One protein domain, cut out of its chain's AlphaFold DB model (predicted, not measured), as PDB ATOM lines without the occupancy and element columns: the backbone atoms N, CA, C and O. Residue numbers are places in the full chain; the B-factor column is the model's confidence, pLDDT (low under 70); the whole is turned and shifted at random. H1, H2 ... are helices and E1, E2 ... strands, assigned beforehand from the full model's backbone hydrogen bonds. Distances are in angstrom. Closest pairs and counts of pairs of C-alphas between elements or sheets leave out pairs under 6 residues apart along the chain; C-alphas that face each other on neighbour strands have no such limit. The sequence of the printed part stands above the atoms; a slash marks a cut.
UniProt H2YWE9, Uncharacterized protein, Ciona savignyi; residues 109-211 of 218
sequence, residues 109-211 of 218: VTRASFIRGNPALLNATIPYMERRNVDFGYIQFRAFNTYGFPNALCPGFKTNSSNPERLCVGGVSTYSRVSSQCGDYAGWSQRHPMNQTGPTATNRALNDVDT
ATOM      1  N   VAL A 109     385.788 411.450 381.003       94.00
ATOM      2  CA  VAL A 109     385.355 412.586 381.827       94.00
ATOM      3  C   VAL A 109     383.862 412.844 381.678       94.00
ATOM      4  O   VAL A 109     383.291 412.649 380.608       94.00
ATOM      5  N   THR A 110     383.243 413.336 382.745       93.50
ATOM      6  CA  THR A 110     381.896 413.919 382.724       93.50
ATOM      7  C   THR A 110     381.917 415.290 383.393       93.50
ATOM      8  O   THR A 110     382.824 415.581 384.171       93.50
ATOM      9  N   ARG A 111     380.949 416.157 383.079       95.69
ATOM     10  CA  ARG A 111     380.817 417.464 383.739       95.69
ATOM     11  C   ARG A 111     380.228 417.294 385.137       95.69
ATOM     12  O   ARG A 111     379.370 416.445 385.357       95.69
ATOM     13  N   ALA A 112     380.665 418.143 386.056       93.81
ATOM     14  CA  ALA A 112     380.157 418.226 387.414       93.81
ATOM     15  C   ALA A 112     379.926 419.687 387.806       93.81
ATOM     16  O   ALA A 112     380.596 420.596 387.320       93.81
ATOM     17  N   SER A 113     378.972 419.906 388.705       94.69
ATOM     18  CA  SER A 113     378.713 421.208 389.313       94.69
ATOM     19  C   SER A 113     378.814 421.095 390.829       94.69
ATOM     20  O   SER A 113     378.608 420.025 391.403       94.69
ATOM     21  N   PHE A 114     379.165 422.200 391.479       94.44
ATOM     22  CA  PHE A 114     379.287 422.259 392.929       94.44
ATOM     23  C   PHE A 114     377.948 422.683 393.532       94.44
ATOM     24  O   PHE A 114     377.504 423.808 393.323       94.44
ATOM     25  N   ILE A 115     377.317 421.788 394.293       95.38
ATOM     26  CA  ILE A 115     376.149 422.127 395.128       95.38
ATOM     27  C   ILE A 115     376.615 422.779 396.441       95.38
ATOM     28  O   ILE A 115     375.972 423.684 396.971       95.38
ATOM     29  N   ARG A 116     377.761 422.330 396.969       94.69
ATOM     30  CA  ARG A 116     378.459 422.908 398.123       94.69
ATOM     31  C   ARG A 116     379.934 423.103 397.784       94.69
ATOM     32  O   ARG A 116     380.526 422.272 397.099       94.69
ATOM     33  N   GLY A 117     380.512 424.191 398.289       94.69
ATOM     34  CA  GLY A 117     381.873 424.602 397.955       94.69
ATOM     35  C   GLY A 117     381.972 425.249 396.571       94.69
ATOM     36  O   GLY A 117     380.970 425.648 395.981       94.69
ATOM     37  N   ASN A 118     383.196 425.393 396.071       96.69
ATOM     38  CA  ASN A 118     383.492 425.943 394.749       96.69
ATOM     39  C   ASN A 118     384.886 425.466 394.278       96.69
ATOM     40  O   ASN A 118     385.633 424.894 395.081       96.69
ATOM     41  N   PRO A 119     385.270 425.715 393.010       97.06
ATOM     42  CA  PRO A 119     386.586 425.342 392.496       97.06
ATOM     43  C   PRO A 119     387.770 425.866 393.315       97.06
ATOM     44  O   PRO A 119     388.743 425.142 393.486       97.06
ATOM     45  N   ALA A 120     387.703 427.087 393.854       97.00
ATOM     46  CA  ALA A 120     388.798 427.659 394.639       97.00
ATOM     47  C   ALA A 120     388.992 426.924 395.975       97.00
ATOM     48  O   ALA A 120     390.127 426.651 396.365       97.00
ATOM     49  N   LEU A 121     387.896 426.543 396.637       95.88
ATOM     50  CA  LEU A 121     387.931 425.735 397.857       95.88
ATOM     51  C   LEU A 121     388.471 424.327 397.582       95.88
ATOM     52  O   LEU A 121     389.311 423.854 398.337       95.88
ATOM     53  N   LEU A 122     388.071 423.685 396.476       95.44
ATOM     54  CA  LEU A 122     388.629 422.379 396.096       95.44
ATOM     55  C   LEU A 122     390.109 422.482 395.687       95.44
ATOM     56  O   LEU A 122     390.914 421.619 396.017       95.44
ATOM     57  N   ASN A 123     390.508 423.565 395.018       96.81
ATOM     58  CA  ASN A 123     391.908 423.832 394.695       96.81
ATOM     59  C   ASN A 123     392.771 423.982 395.958       96.81
ATOM     60  O   ASN A 123     393.933 423.573 395.984       96.81
ATOM     61  N   ALA A 124     392.198 424.546 397.024       94.75
ATOM     62  CA  ALA A 124     392.870 424.701 398.304       94.75
ATOM     63  C   ALA A 124     393.102 423.370 399.037       94.75
ATOM     64  O   ALA A 124     393.961 423.355 399.910       94.75
ATOM     65  N   THR A 125     392.422 422.272 398.675       93.81
ATOM     66  CA  THR A 125     392.608 420.945 399.302       93.81
ATOM     67  C   THR A 125     393.622 420.058 398.572       93.81
ATOM     68  O   THR A 125     394.026 419.016 399.081       93.81
ATOM     69  N   ILE A 126     394.012 420.404 397.340       95.06
ATOM     70  CA  ILE A 126     394.949 419.591 396.549       95.06
ATOM     71  C   ILE A 126     396.399 420.090 396.691       95.06
ATOM     72  O   ILE A 126     396.611 421.283 396.966       95.06
ATOM     73  N   PRO A 127     397.407 419.217 396.473       94.94
ATOM     74  CA  PRO A 127     398.816 419.589 396.583       94.94
ATOM     75  C   PRO A 127     399.189 420.717 395.624       94.94
ATOM     76  O   PRO A 127     398.791 420.711 394.454       94.94
ATOM     77  N   TYR A 128     399.977 421.692 396.084       95.31
ATOM     78  CA  TYR A 128     400.173 422.925 395.314       95.31
ATOM     79  C   TYR A 128     400.945 422.729 394.001       95.31
ATOM     80  O   TYR A 128     400.732 423.500 393.067       95.31
ATOM     81  N   MET A 129     401.782 421.687 393.879       95.50
ATOM     82  CA  MET A 129     402.462 421.371 392.612       95.50
ATOM     83  C   MET A 129     401.508 420.844 391.535       95.50
ATOM     84  O   MET A 129     401.824 420.914 390.346       95.50
ATOM     85  N   GLU A 130     400.345 420.336 391.936       96.75
ATOM     86  CA  GLU A 130     399.387 419.718 391.028       96.75
ATOM     87  C   GLU A 130     398.315 420.697 390.535       96.75
ATOM     88  O   GLU A 130     397.701 420.458 389.501       96.75
ATOM     89  N   ARG A 131     398.125 421.836 391.213       97.00
ATOM     90  CA  ARG A 131     397.039 422.801 390.944       97.00
ATOM     91  C   ARG A 131     396.980 423.299 389.502       97.00
ATOM     92  O   ARG A 131     395.900 423.482 388.957       97.00
ATOM     93  N   ARG A 132     398.138 423.483 388.862       97.19
ATOM     94  CA  ARG A 132     398.231 423.926 387.458       97.19
ATOM     95  C   ARG A 132     397.819 422.852 386.442       97.19
ATOM     96  O   ARG A 132     397.613 423.166 385.277       97.19
ATOM     97  N   ASN A 133     397.746 421.596 386.878       97.56
ATOM     98  CA  ASN A 133     397.458 420.431 386.046       97.56
ATOM     99  C   ASN A 133     395.993 419.984 386.173       97.56
ATOM    100  O   ASN A 133     395.663 418.831 385.881       97.56
ATOM    101  N   VAL A 134     395.126 420.839 386.715       97.69
ATOM    102  CA  VAL A 134     393.765 420.488 387.114       97.69
ATOM    103  C   VAL A 134     392.783 421.491 386.519       97.69
ATOM    104  O   VAL A 134     392.983 422.698 386.606       97.69
ATOM    105  N   ASP A 135     391.710 420.972 385.929       97.56
ATOM    106  CA  ASP A 135     390.567 421.743 385.440       97.56
ATOM    107  C   ASP A 135     389.310 421.279 386.192       97.56
ATOM    108  O   ASP A 135     388.926 420.103 386.138       97.56
ATOM    109  N   PHE A 136     388.712 422.191 386.958       97.88
ATOM    110  CA  PHE A 136     387.606 421.916 387.878       97.88
ATOM    111  C   PHE A 136     386.252 421.843 387.162       97.88
ATOM    112  O   PHE A 136     386.085 422.318 386.045       97.88
ATOM    113  N   GLY A 137     385.249 421.259 387.826       96.50
ATOM    114  CA  GLY A 137     383.902 421.114 387.249       96.50
ATOM    115  C   GLY A 137     383.750 419.868 386.377       96.50
ATOM    116  O   GLY A 137     382.896 419.802 385.491       96.50
ATOM    117  N   TYR A 138     384.579 418.861 386.637       97.50
ATOM    118  CA  TYR A 138     384.516 417.560 385.984       97.50
ATOM    119  C   TYR A 138     384.550 416.440 387.016       97.50
ATOM    120  O   TYR A 138     384.861 416.646 388.181       97.50
ATOM    121  N   ILE A 139     384.251 415.230 386.580       96.69
ATOM    122  CA  ILE A 139     384.693 414.006 387.234       96.69
ATOM    123  C   ILE A 139     385.473 413.246 386.176       96.69
ATOM    124  O   ILE A 139     384.942 412.983 385.092       96.69
ATOM    125  N   GLN A 140     386.728 412.922 386.470       96.12
ATOM    126  CA  GLN A 140     387.533 412.063 385.609       96.12
ATOM    127  C   GLN A 140     387.593 410.652 386.173       96.12
ATOM    128  O   GLN A 140     387.807 410.445 387.364       96.12
ATOM    129  N   PHE A 141     387.458 409.679 385.286       93.44
ATOM    130  CA  PHE A 141     387.628 408.268 385.574       93.44
ATOM    131  C   PHE A 141     388.937 407.784 384.959       93.44
ATOM    132  O   PHE A 141     389.289 408.176 383.839       93.44
ATOM    133  N   ARG A 142     389.627 406.884 385.666       91.81
ATOM    134  CA  ARG A 142     390.789 406.149 385.144       91.81
ATOM    135  C   ARG A 142     391.908 407.077 384.634       91.81
ATOM    136  O   ARG A 142     392.289 407.018 383.462       91.81
ATOM    137  N   ALA A 143     392.417 407.946 385.507       94.00
ATOM    138  CA  ALA A 143     393.605 408.761 385.230       94.00
ATOM    139  C   ALA A 143     394.877 407.919 385.411       94.00
ATOM    140  O   ALA A 143     394.987 407.202 386.400       94.00
ATOM    141  N   PHE A 144     395.829 407.994 384.480       92.75
ATOM    142  CA  PHE A 144     397.049 407.179 384.511       92.75
ATOM    143  C   PHE A 144     398.260 407.993 384.951       92.75
ATOM    144  O   PHE A 144     398.457 409.107 384.467       92.75
ATOM    145  N   ASN A 145     399.079 407.431 385.839       92.19
ATOM    146  CA  ASN A 145     400.352 408.039 386.219       92.19
ATOM    147  C   ASN A 145     401.482 407.714 385.225       92.19
ATOM    148  O   ASN A 145     401.292 406.964 384.265       92.19
ATOM    149  N   THR A 146     402.679 408.251 385.474       91.81
ATOM    150  CA  THR A 146     403.895 408.000 384.670       91.81
ATOM    151  C   THR A 146     404.242 406.523 384.487       91.81
ATOM    152  O   THR A 146     404.881 406.163 383.500       91.81
ATOM    153  N   TYR A 147     403.828 405.656 385.413       90.38
ATOM    154  CA  TYR A 147     404.069 404.215 385.353       90.38
ATOM    155  C   TYR A 147     402.984 403.447 384.591       90.38
ATOM    156  O   TYR A 147     403.096 402.227 384.457       90.38
ATOM    157  N   GLY A 148     401.943 404.133 384.109       88.88
ATOM    158  CA  GLY A 148     400.777 403.515 383.486       88.88
ATOM    159  C   GLY A 148     399.816 402.884 384.494       88.88
ATOM    160  O   GLY A 148     398.966 402.085 384.100       88.88
ATOM    161  N   PHE A 149     399.919 403.219 385.785       89.94
ATOM    162  CA  PHE A 149     398.962 402.750 386.784       89.94
ATOM    163  C   PHE A 149     397.703 403.625 386.771       89.94
ATOM    164  O   PHE A 149     397.822 404.852 386.854       89.94
ATOM    165  N   PRO A 150     396.503 403.027 386.639       91.00
ATOM    166  CA  PRO A 150     395.251 403.764 386.674       91.00
ATOM    167  C   PRO A 150     394.813 404.068 388.107       91.00
ATOM    168  O   PRO A 150     394.753 403.165 388.942       91.00
ATOM    169  N   ASN A 151     394.359 405.300 388.326       93.94
ATOM    170  CA  ASN A 151     393.555 405.676 389.481       93.94
ATOM    171  C   ASN A 151     392.084 405.739 389.095       93.94
ATOM    172  O   ASN A 151     391.743 406.285 388.043       93.94
ATOM    173  N   ALA A 152     391.212 405.197 389.935       92.62
ATOM    174  CA  ALA A 152     389.820 404.953 389.575       92.62
ATOM    175  C   ALA A 152     389.029 406.248 389.331       92.62
ATOM    176  O   ALA A 152     388.337 406.352 388.314       92.62
ATOM    177  N   LEU A 153     389.151 407.232 390.228       96.00
ATOM    178  CA  LEU A 153     388.281 408.408 390.267       96.00
ATOM    179  C   LEU A 153     389.030 409.679 390.685       96.00
ATOM    180  O   LEU A 153     389.673 409.716 391.726       96.00
ATOM    181  N   CYS A 154     388.863 410.758 389.927       97.12
ATOM    182  CA  CYS A 154     389.290 412.105 390.293       97.12
ATOM    183  C   CYS A 154     388.037 412.960 390.575       97.12
ATOM    184  O   CYS A 154     387.318 413.325 389.636       97.12
ATOM    185  N   PRO A 155     387.713 413.233 391.852       95.38
ATOM    186  CA  PRO A 155     386.455 413.874 392.225       95.38
ATOM    187  C   PRO A 155     386.517 415.401 392.062       95.38
ATOM    188  O   PRO A 155     387.299 416.077 392.727       95.38
ATOM    189  N   GLY A 156     385.652 415.959 391.211       95.69
ATOM    190  CA  GLY A 156     385.464 417.412 391.073       95.69
ATOM    191  C   GLY A 156     386.398 418.106 390.074       95.69
ATOM    192  O   GLY A 156     386.280 419.318 389.868       95.69
ATOM    193  N   PHE A 157     387.278 417.355 389.410       97.19
ATOM    194  CA  PHE A 157     388.125 417.852 388.337       97.19
ATOM    195  C   PHE A 157     388.534 416.769 387.329       97.19
ATOM    196  O   PHE A 157     388.399 415.568 387.567       97.19
ATOM    197  N   LYS A 158     389.091 417.220 386.203       97.31
ATOM    198  CA  LYS A 158     389.961 416.423 385.334       97.31
ATOM    199  C   LYS A 158     391.396 416.925 385.478       97.31
ATOM    200  O   LYS A 158     391.623 418.084 385.814       97.31
ATOM    201  N   THR A 159     392.362 416.061 385.223       97.00
ATOM    202  CA  THR A 159     393.781 416.348 385.362       97.00
ATOM    203  C   THR A 159     394.583 415.838 384.171       97.00
ATOM    204  O   THR A 159     394.294 414.783 383.606       97.00
ATOM    205  N   ASN A 160     395.610 416.601 383.805       95.75
ATOM    206  CA  ASN A 160     396.686 416.184 382.906       95.75
ATOM    207  C   ASN A 160     398.003 415.940 383.669       95.75
ATOM    208  O   ASN A 160     399.063 415.858 383.051       95.75
ATOM    209  N   SER A 161     397.947 415.853 385.004       95.88
ATOM    210  CA  SER A 161     399.111 415.553 385.829       95.88
ATOM    211  C   SER A 161     399.661 414.170 385.497       95.88
ATOM    212  O   SER A 161     398.915 413.224 385.254       95.88
ATOM    213  N   SER A 162     400.983 414.052 385.556       95.19
ATOM    214  CA  SER A 162     401.685 412.777 385.491       95.19
ATOM    215  C   SER A 162     401.697 412.027 386.835       95.19
ATOM    216  O   SER A 162     402.079 410.857 386.871       95.19
ATOM    217  N   ASN A 163     401.235 412.675 387.914       95.25
ATOM    218  CA  ASN A 163     401.120 412.130 389.271       95.25
ATOM    219  C   ASN A 163     399.660 412.162 389.781       95.25
ATOM    220  O   ASN A 163     399.380 412.727 390.849       95.25
ATOM    221  N   PRO A 164     398.682 411.600 389.043       95.75
ATOM    222  CA  PRO A 164     397.289 411.614 389.465       95.75
ATOM    223  C   PRO A 164     397.067 410.895 390.800       95.75
ATOM    224  O   PRO A 164     396.013 411.074 391.395       95.75
ATOM    225  N   GLU A 165     398.003 410.084 391.305       94.75
ATOM    226  CA  GLU A 165     397.876 409.396 392.602       94.75
ATOM    227  C   GLU A 165     397.846 410.355 393.788       94.75
ATOM    228  O   GLU A 165     397.389 409.991 394.864       94.75
ATOM    229  N   ARG A 166     398.286 411.597 393.594       94.25
ATOM    230  CA  ARG A 166     398.198 412.663 394.600       94.25
ATOM    231  C   ARG A 166     396.846 413.378 394.601       94.25
ATOM    232  O   ARG A 166     396.548 414.166 395.495       94.25
ATOM    233  N   LEU A 167     396.048 413.148 393.562       95.75
ATOM    234  CA  LEU A 167     394.817 413.877 393.273       95.75
ATOM    235  C   LEU A 167     393.587 412.976 393.345       95.75
ATOM    236  O   LEU A 167     392.566 413.364 393.909       95.75
ATOM    237  N   CYS A 168     393.694 411.796 392.753       96.25
ATOM    238  CA  CYS A 168     392.621 410.847 392.513       96.25
ATOM    239  C   CYS A 168     392.661 409.724 393.558       96.25
ATOM    240  O   CYS A 168     393.625 409.605 394.312       96.25
ATOM    241  N   VAL A 169     391.603 408.922 393.602       94.94
ATOM    242  CA  VAL A 169     391.404 407.811 394.538       94.94
ATOM    243  C   VAL A 169     391.120 406.514 393.793       94.94
ATOM    244  O   VAL A 169     390.718 406.520 392.624       94.94
ATOM    245  N   GLY A 170     391.310 405.406 394.501       91.44
ATOM    246  CA  GLY A 170     391.222 404.042 394.017       91.44
ATOM    247  C   GLY A 170     392.272 403.746 392.954       91.44
ATOM    248  O   GLY A 170     392.861 404.642 392.355       91.44
ATOM    249  N   GLY A 171     392.474 402.473 392.657       87.62
ATOM    250  CA  GLY A 171     393.412 402.054 391.628       87.62
ATOM    251  C   GLY A 171     393.658 400.557 391.672       87.62
ATOM    252  O   GLY A 171     392.952 399.810 392.348       87.62
ATOM    253  N   VAL A 172     394.664 400.117 390.925       83.44
ATOM    254  CA  VAL A 172     395.194 398.752 391.035       83.44
ATOM    255  C   VAL A 172     396.273 398.693 392.115       83.44
ATOM    256  O   VAL A 172     396.840 399.717 392.488       83.44
ATOM    257  N   SER A 173     396.601 397.491 392.594       81.81
ATOM    258  CA  SER A 173     397.723 397.325 393.521       81.81
ATOM    259  C   SER A 173     399.030 397.775 392.867       81.81
ATOM    260  O   SER A 173     399.458 397.216 391.857       81.81
ATOM    261  N   THR A 174     399.675 398.774 393.466       81.56
ATOM    262  CA  THR A 174     401.016 399.244 393.089       81.56
ATOM    263  C   THR A 174     402.090 398.712 394.036       81.56
ATOM    264  O   THR A 174     403.253 399.086 393.894       81.56
ATOM    265  N   TYR A 175     401.730 397.849 394.998       79.75
ATOM    266  CA  TYR A 175     402.574 397.474 396.138       79.75
ATOM    267  C   TYR A 175     403.968 396.971 395.740       79.75
ATOM    268  O   TYR A 175     404.959 397.322 396.372       79.75
ATOM    269  N   SER A 176     404.058 396.202 394.654       82.06
ATOM    270  CA  SER A 176     405.318 395.639 394.158       82.06
ATOM    271  C   SER A 176     406.266 396.661 393.523       82.06
ATOM    272  O   SER A 176     407.444 396.358 393.357       82.06
ATOM    273  N   ARG A 177     405.777 397.849 393.144       84.00
ATOM    274  CA  ARG A 177     406.569 398.869 392.436       84.00
ATOM    275  C   ARG A 177     406.692 400.170 393.218       84.00
ATOM    276  O   ARG A 177     407.773 400.743 393.268       84.00
ATOM    277  N   VAL A 178     405.593 400.640 393.806       84.12
ATOM    278  CA  VAL A 178     405.532 401.857 394.622       84.12
ATOM    279  C   VAL A 178     404.504 401.642 395.737       84.12
ATOM    280  O   VAL A 178     403.320 401.949 395.586       84.12
ATOM    281  N   SER A 179     404.943 401.074 396.862       85.00
ATOM    282  CA  SER A 179     404.064 400.722 397.991       85.00
ATOM    283  C   SER A 179     403.348 401.924 398.602       85.00
ATOM    284  O   SER A 179     402.189 401.810 398.980       85.00
ATOM    285  N   SER A 180     403.982 403.096 398.602       85.12
ATOM    286  CA  SER A 180     403.398 404.345 399.107       85.12
ATOM    287  C   SER A 180     402.246 404.901 398.257       85.12
ATOM    288  O   SER A 180     401.605 405.865 398.660       85.12
ATOM    289  N   GLN A 181     401.992 404.321 397.080       88.94
ATOM    290  CA  GLN A 181     400.863 404.646 396.198       88.94
ATOM    291  C   GLN A 181     399.700 403.662 396.329       88.94
ATOM    292  O   GLN A 181     398.664 403.854 395.695       88.94
ATOM    293  N   CYS A 182     399.887 402.584 397.091       86.25
ATOM    294  CA  CYS A 182     398.938 401.491 397.149       86.25
ATOM    295  C   CYS A 182     397.916 401.749 398.255       86.25
ATOM    296  O   CYS A 182     398.259 401.750 399.434       86.25
ATOM    297  N   GLY A 183     396.654 401.916 397.870       85.19
ATOM    298  CA  GLY A 183     395.537 402.095 398.792       85.19
ATOM    299  C   GLY A 183     394.399 402.877 398.151       85.19
ATOM    300  O   GLY A 183     394.525 403.382 397.033       85.19
ATOM    301  N   ASP A 184     393.292 403.008 398.874       88.06
ATOM    302  CA  ASP A 184     392.087 403.672 398.366       88.06
ATOM    303  C   ASP A 184     392.307 405.167 398.143       88.06
ATOM    304  O   ASP A 184     391.868 405.719 397.143       88.06
ATOM    305  N   TYR A 185     393.084 405.817 399.005       91.62
ATOM    306  CA  TYR A 185     393.522 407.202 398.813       91.62
ATOM    307  C   TYR A 185     394.843 407.315 398.039       91.62
ATOM    308  O   TYR A 185     395.472 408.371 398.019       91.62
ATOM    309  N   ALA A 186     395.262 406.227 397.388       91.88
ATOM    310  CA  ALA A 186     396.452 406.134 396.557       91.88
ATOM    311  C   ALA A 186     397.680 406.810 397.196       91.88
ATOM    312  O   ALA A 186     398.226 406.332 398.186       91.88
ATOM    313  N   GLY A 187     398.120 407.934 396.631       90.31
ATOM    314  CA  GLY A 187     399.309 408.660 397.040       90.31
ATOM    315  C   GLY A 187     399.081 409.874 397.941       90.31
ATOM    316  O   GLY A 187     400.008 410.671 398.088       90.31
ATOM    317  N   TRP A 188     397.891 410.062 398.522       91.38
ATOM    318  CA  TRP A 188     397.547 411.300 399.240       91.38
ATOM    319  C   TRP A 188     398.475 411.597 400.432       91.38
ATOM    320  O   TRP A 188     398.782 412.763 400.689       91.38
ATOM    321  N   SER A 189     399.008 410.567 401.100       82.44
ATOM    322  CA  SER A 189     399.859 410.677 402.301       82.44
ATOM    323  C   SER A 189     401.292 410.129 402.134       82.44
ATOM    324  O   SER A 189     401.999 409.956 403.120       82.44
ATOM    325  N   GLN A 190     401.774 409.933 400.895       67.69
ATOM    326  CA  GLN A 190     403.063 409.297 400.537       67.69
ATOM    327  C   GLN A 190     404.332 409.627 401.358       67.69
ATOM    328  O   GLN A 190     405.290 408.862 401.241       67.69
ATOM    329  N   ARG A 191     404.443 410.768 402.063       57.59
ATOM    330  CA  ARG A 191     405.756 411.280 402.520       57.59
ATOM    331  C   ARG A 191     405.846 411.890 403.921       57.59
ATOM    332  O   ARG A 191     406.960 412.228 404.313       57.59
ATOM    333  N   HIS A 192     404.763 412.029 404.689       55.25
ATOM    334  CA  HIS A 192     404.836 412.750 405.969       55.25
ATOM    335  C   HIS A 192     403.980 412.132 407.081       55.25
ATOM    336  O   HIS A 192     402.931 411.561 406.786       55.25
ATOM    337  N   PRO A 193     404.399 412.266 408.361       55.91
ATOM    338  CA  PRO A 193     403.541 411.936 409.489       55.91
ATOM    339  C   PRO A 193     402.250 412.752 409.399       55.91
ATOM    340  O   PRO A 193     402.272 413.943 409.078       55.91
ATOM    341  N   MET A 194     401.138 412.072 409.658       59.22
ATOM    342  CA  MET A 194     399.757 412.537 409.535       59.22
ATOM    343  C   MET A 194     399.389 413.612 410.577       59.22
ATOM    344  O   MET A 194     398.425 413.464 411.304       59.22
ATOM    345  N   ASN A 195     400.154 414.708 410.649       67.19
ATOM    346  CA  ASN A 195     399.889 415.880 411.498       67.19
ATOM    347  C   ASN A 195     399.771 417.177 410.668       67.19
ATOM    348  O   ASN A 195     399.835 418.279 411.210       67.19
ATOM    349  N   GLN A 196     399.656 417.073 409.339       75.50
ATOM    350  CA  GLN A 196     399.576 418.236 408.452       75.50
ATOM    351  C   GLN A 196     398.139 418.759 408.364       75.50
ATOM    352  O   GLN A 196     397.240 418.074 407.881       75.50
ATOM    353  N   THR A 197     397.940 420.004 408.797       84.62
ATOM    354  CA  THR A 197     396.640 420.697 408.790       84.62
ATOM    355  C   THR A 197     396.267 421.295 407.430       84.62
ATOM    356  O   THR A 197     395.135 421.734 407.246       84.62
ATOM    357  N   GLY A 198     397.193 421.299 406.466       89.25
ATOM    358  CA  GLY A 198     396.991 421.801 405.106       89.25
ATOM    359  C   GLY A 198     397.793 420.998 404.074       89.25
ATOM    360  O   GLY A 198     398.692 420.245 404.456       89.25
ATOM    361  N   PRO A 199     397.486 421.137 402.772       91.56
ATOM    362  CA  PRO A 199     398.212 420.432 401.723       91.56
ATOM    363  C   PRO A 199     399.641 420.955 401.572       91.56
ATOM    364  O   PRO A 199     399.931 422.135 401.780       91.56
ATOM    365  N   THR A 200     400.531 420.077 401.125       91.50
ATOM    366  CA  THR A 200     401.935 420.396 400.845       91.50
ATOM    367  C   THR A 200     402.218 420.359 399.346       91.50
ATOM    368  O   THR A 200     401.304 420.407 398.518       91.50
ATOM    369  N   ALA A 201     403.500 420.284 398.976       92.12
ATOM    370  CA  ALA A 201     403.923 420.163 397.587       92.12
ATOM    371  C   ALA A 201     403.274 418.957 396.911       92.12
ATOM    372  O   ALA A 201     402.823 419.048 395.771       92.12
ATOM    373  N   THR A 202     403.231 417.839 397.636       90.88
ATOM    374  CA  THR A 202     402.916 416.520 397.088       90.88
ATOM    375  C   THR A 202     401.799 415.793 397.821       90.88
ATOM    376  O   THR A 202     401.354 414.761 397.329       90.88
ATOM    377  N   ASN A 203     401.342 416.300 398.969       90.25
ATOM    378  CA  ASN A 203     400.386 415.613 399.836       90.25
ATOM    379  C   ASN A 203     399.160 416.471 400.121       90.25
ATOM    380  O   ASN A 203     399.230 417.703 400.103       90.25
ATOM    381  N   ARG A 204     398.039 415.800 400.377       91.38
ATOM    382  CA  ARG A 204     396.824 416.443 400.880       91.38
ATOM    383  C   ARG A 204     396.895 416.639 402.393       91.38
ATOM    384  O   ARG A 204     397.773 416.073 403.045       91.38
ATOM    385  N   ALA A 205     395.991 417.456 402.932       89.56
ATOM    386  CA  ALA A 205     395.880 417.632 404.374       89.56
ATOM    387  C   ALA A 205     395.352 416.350 405.034       89.56
ATOM    388  O   ALA A 205     394.636 415.574 404.399       89.56
ATOM    389  N   LEU A 206     395.643 416.154 406.324       86.56
ATOM    390  CA  LEU A 206     395.115 415.015 407.081       86.56
ATOM    391  C   LEU A 206     393.587 414.962 407.034       86.56
ATOM    392  O   LEU A 206     393.015 413.923 406.734       86.56
ATOM    393  N   ASN A 207     392.940 416.112 407.233       87.88
ATOM    394  CA  ASN A 207     391.484 416.205 407.211       87.88
ATOM    395  C   ASN A 207     390.882 415.741 405.877       87.88
ATOM    396  O   ASN A 207     389.758 415.260 405.878       87.88
ATOM    397  N   ASP A 208     391.602 415.871 404.755       88.38
ATOM    398  CA  ASP A 208     391.133 415.361 403.462       88.38
ATOM    399  C   ASP A 208     391.211 413.830 403.412       88.38
ATOM    400  O   ASP A 208     390.297 413.185 402.902       88.38
ATOM    401  N   VAL A 209     392.288 413.247 403.948       86.88
ATOM    402  CA  VAL A 209     392.490 411.789 404.034       86.88
ATOM    403  C   VAL A 209     391.477 411.145 404.988       86.88
ATOM    404  O   VAL A 209     390.989 410.057 404.700       86.88
ATOM    405  N   ASP A 210     391.105 411.847 406.060       85.94
ATOM    406  CA  ASP A 210     390.126 411.399 407.059       85.94
ATOM    407  C   ASP A 210     388.660 411.619 406.627       85.94
ATOM    408  O   ASP A 210     387.728 411.371 407.397       85.94
ATOM    409  N   THR A 211     388.417 412.083 405.398       86.00
ATOM    410  CA  THR A 211     387.058 412.158 404.839       86.00
ATOM    411  C   THR A 211     386.641 410.855 404.158       86.00
ATOM    412  O   THR A 211     387.442 409.951 403.941       86.00
TER     413      THR A 211
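This is residues 109 to 211 of the 218 residues of an uncharacterized protein of Ciona savignyi (UniProt H2YWE9). Little regular structure: an antiparallel sheet, E1-E3-E4-E6, and a two-strand ladder, E2-E5, form one side of a loop-rich body, with short helices H1 and H2 away from the larger sheet. The 103 printed residues, 35 in named elements, are mixed in class. The whole is compact, radius of gyration of the C-alphas 12.8 A, spanning 38 by 31 by 22 A.

Find C-alpha 109 at (385.355, 412.586, 381.827), where E1, residues 109 to 111, begins. Next come H1, 119 to 125; E2, 134 to 136; E3, 138 to 144, 16.3 A long; E4, 150 to 154; E5, 157 to 159; E6, 169 to 171; H2, 206 to 209, ending at (392.490, 411.789, 404.034).

In the hairpin E3 and E4, find N 151 and O 143 within hydrogen-bond range, 2.8 A. H1 and H2 are close but not clearly touching: C-alphas 125 and 208, the closest, are 7.1 A apart. H1 has 2 of 3 O i to N i+4 pairs within range; H2 is too short for any.

The printed part has no cut. The long link E6 to H2 includes residues 190 to 195, pLDDT under 70.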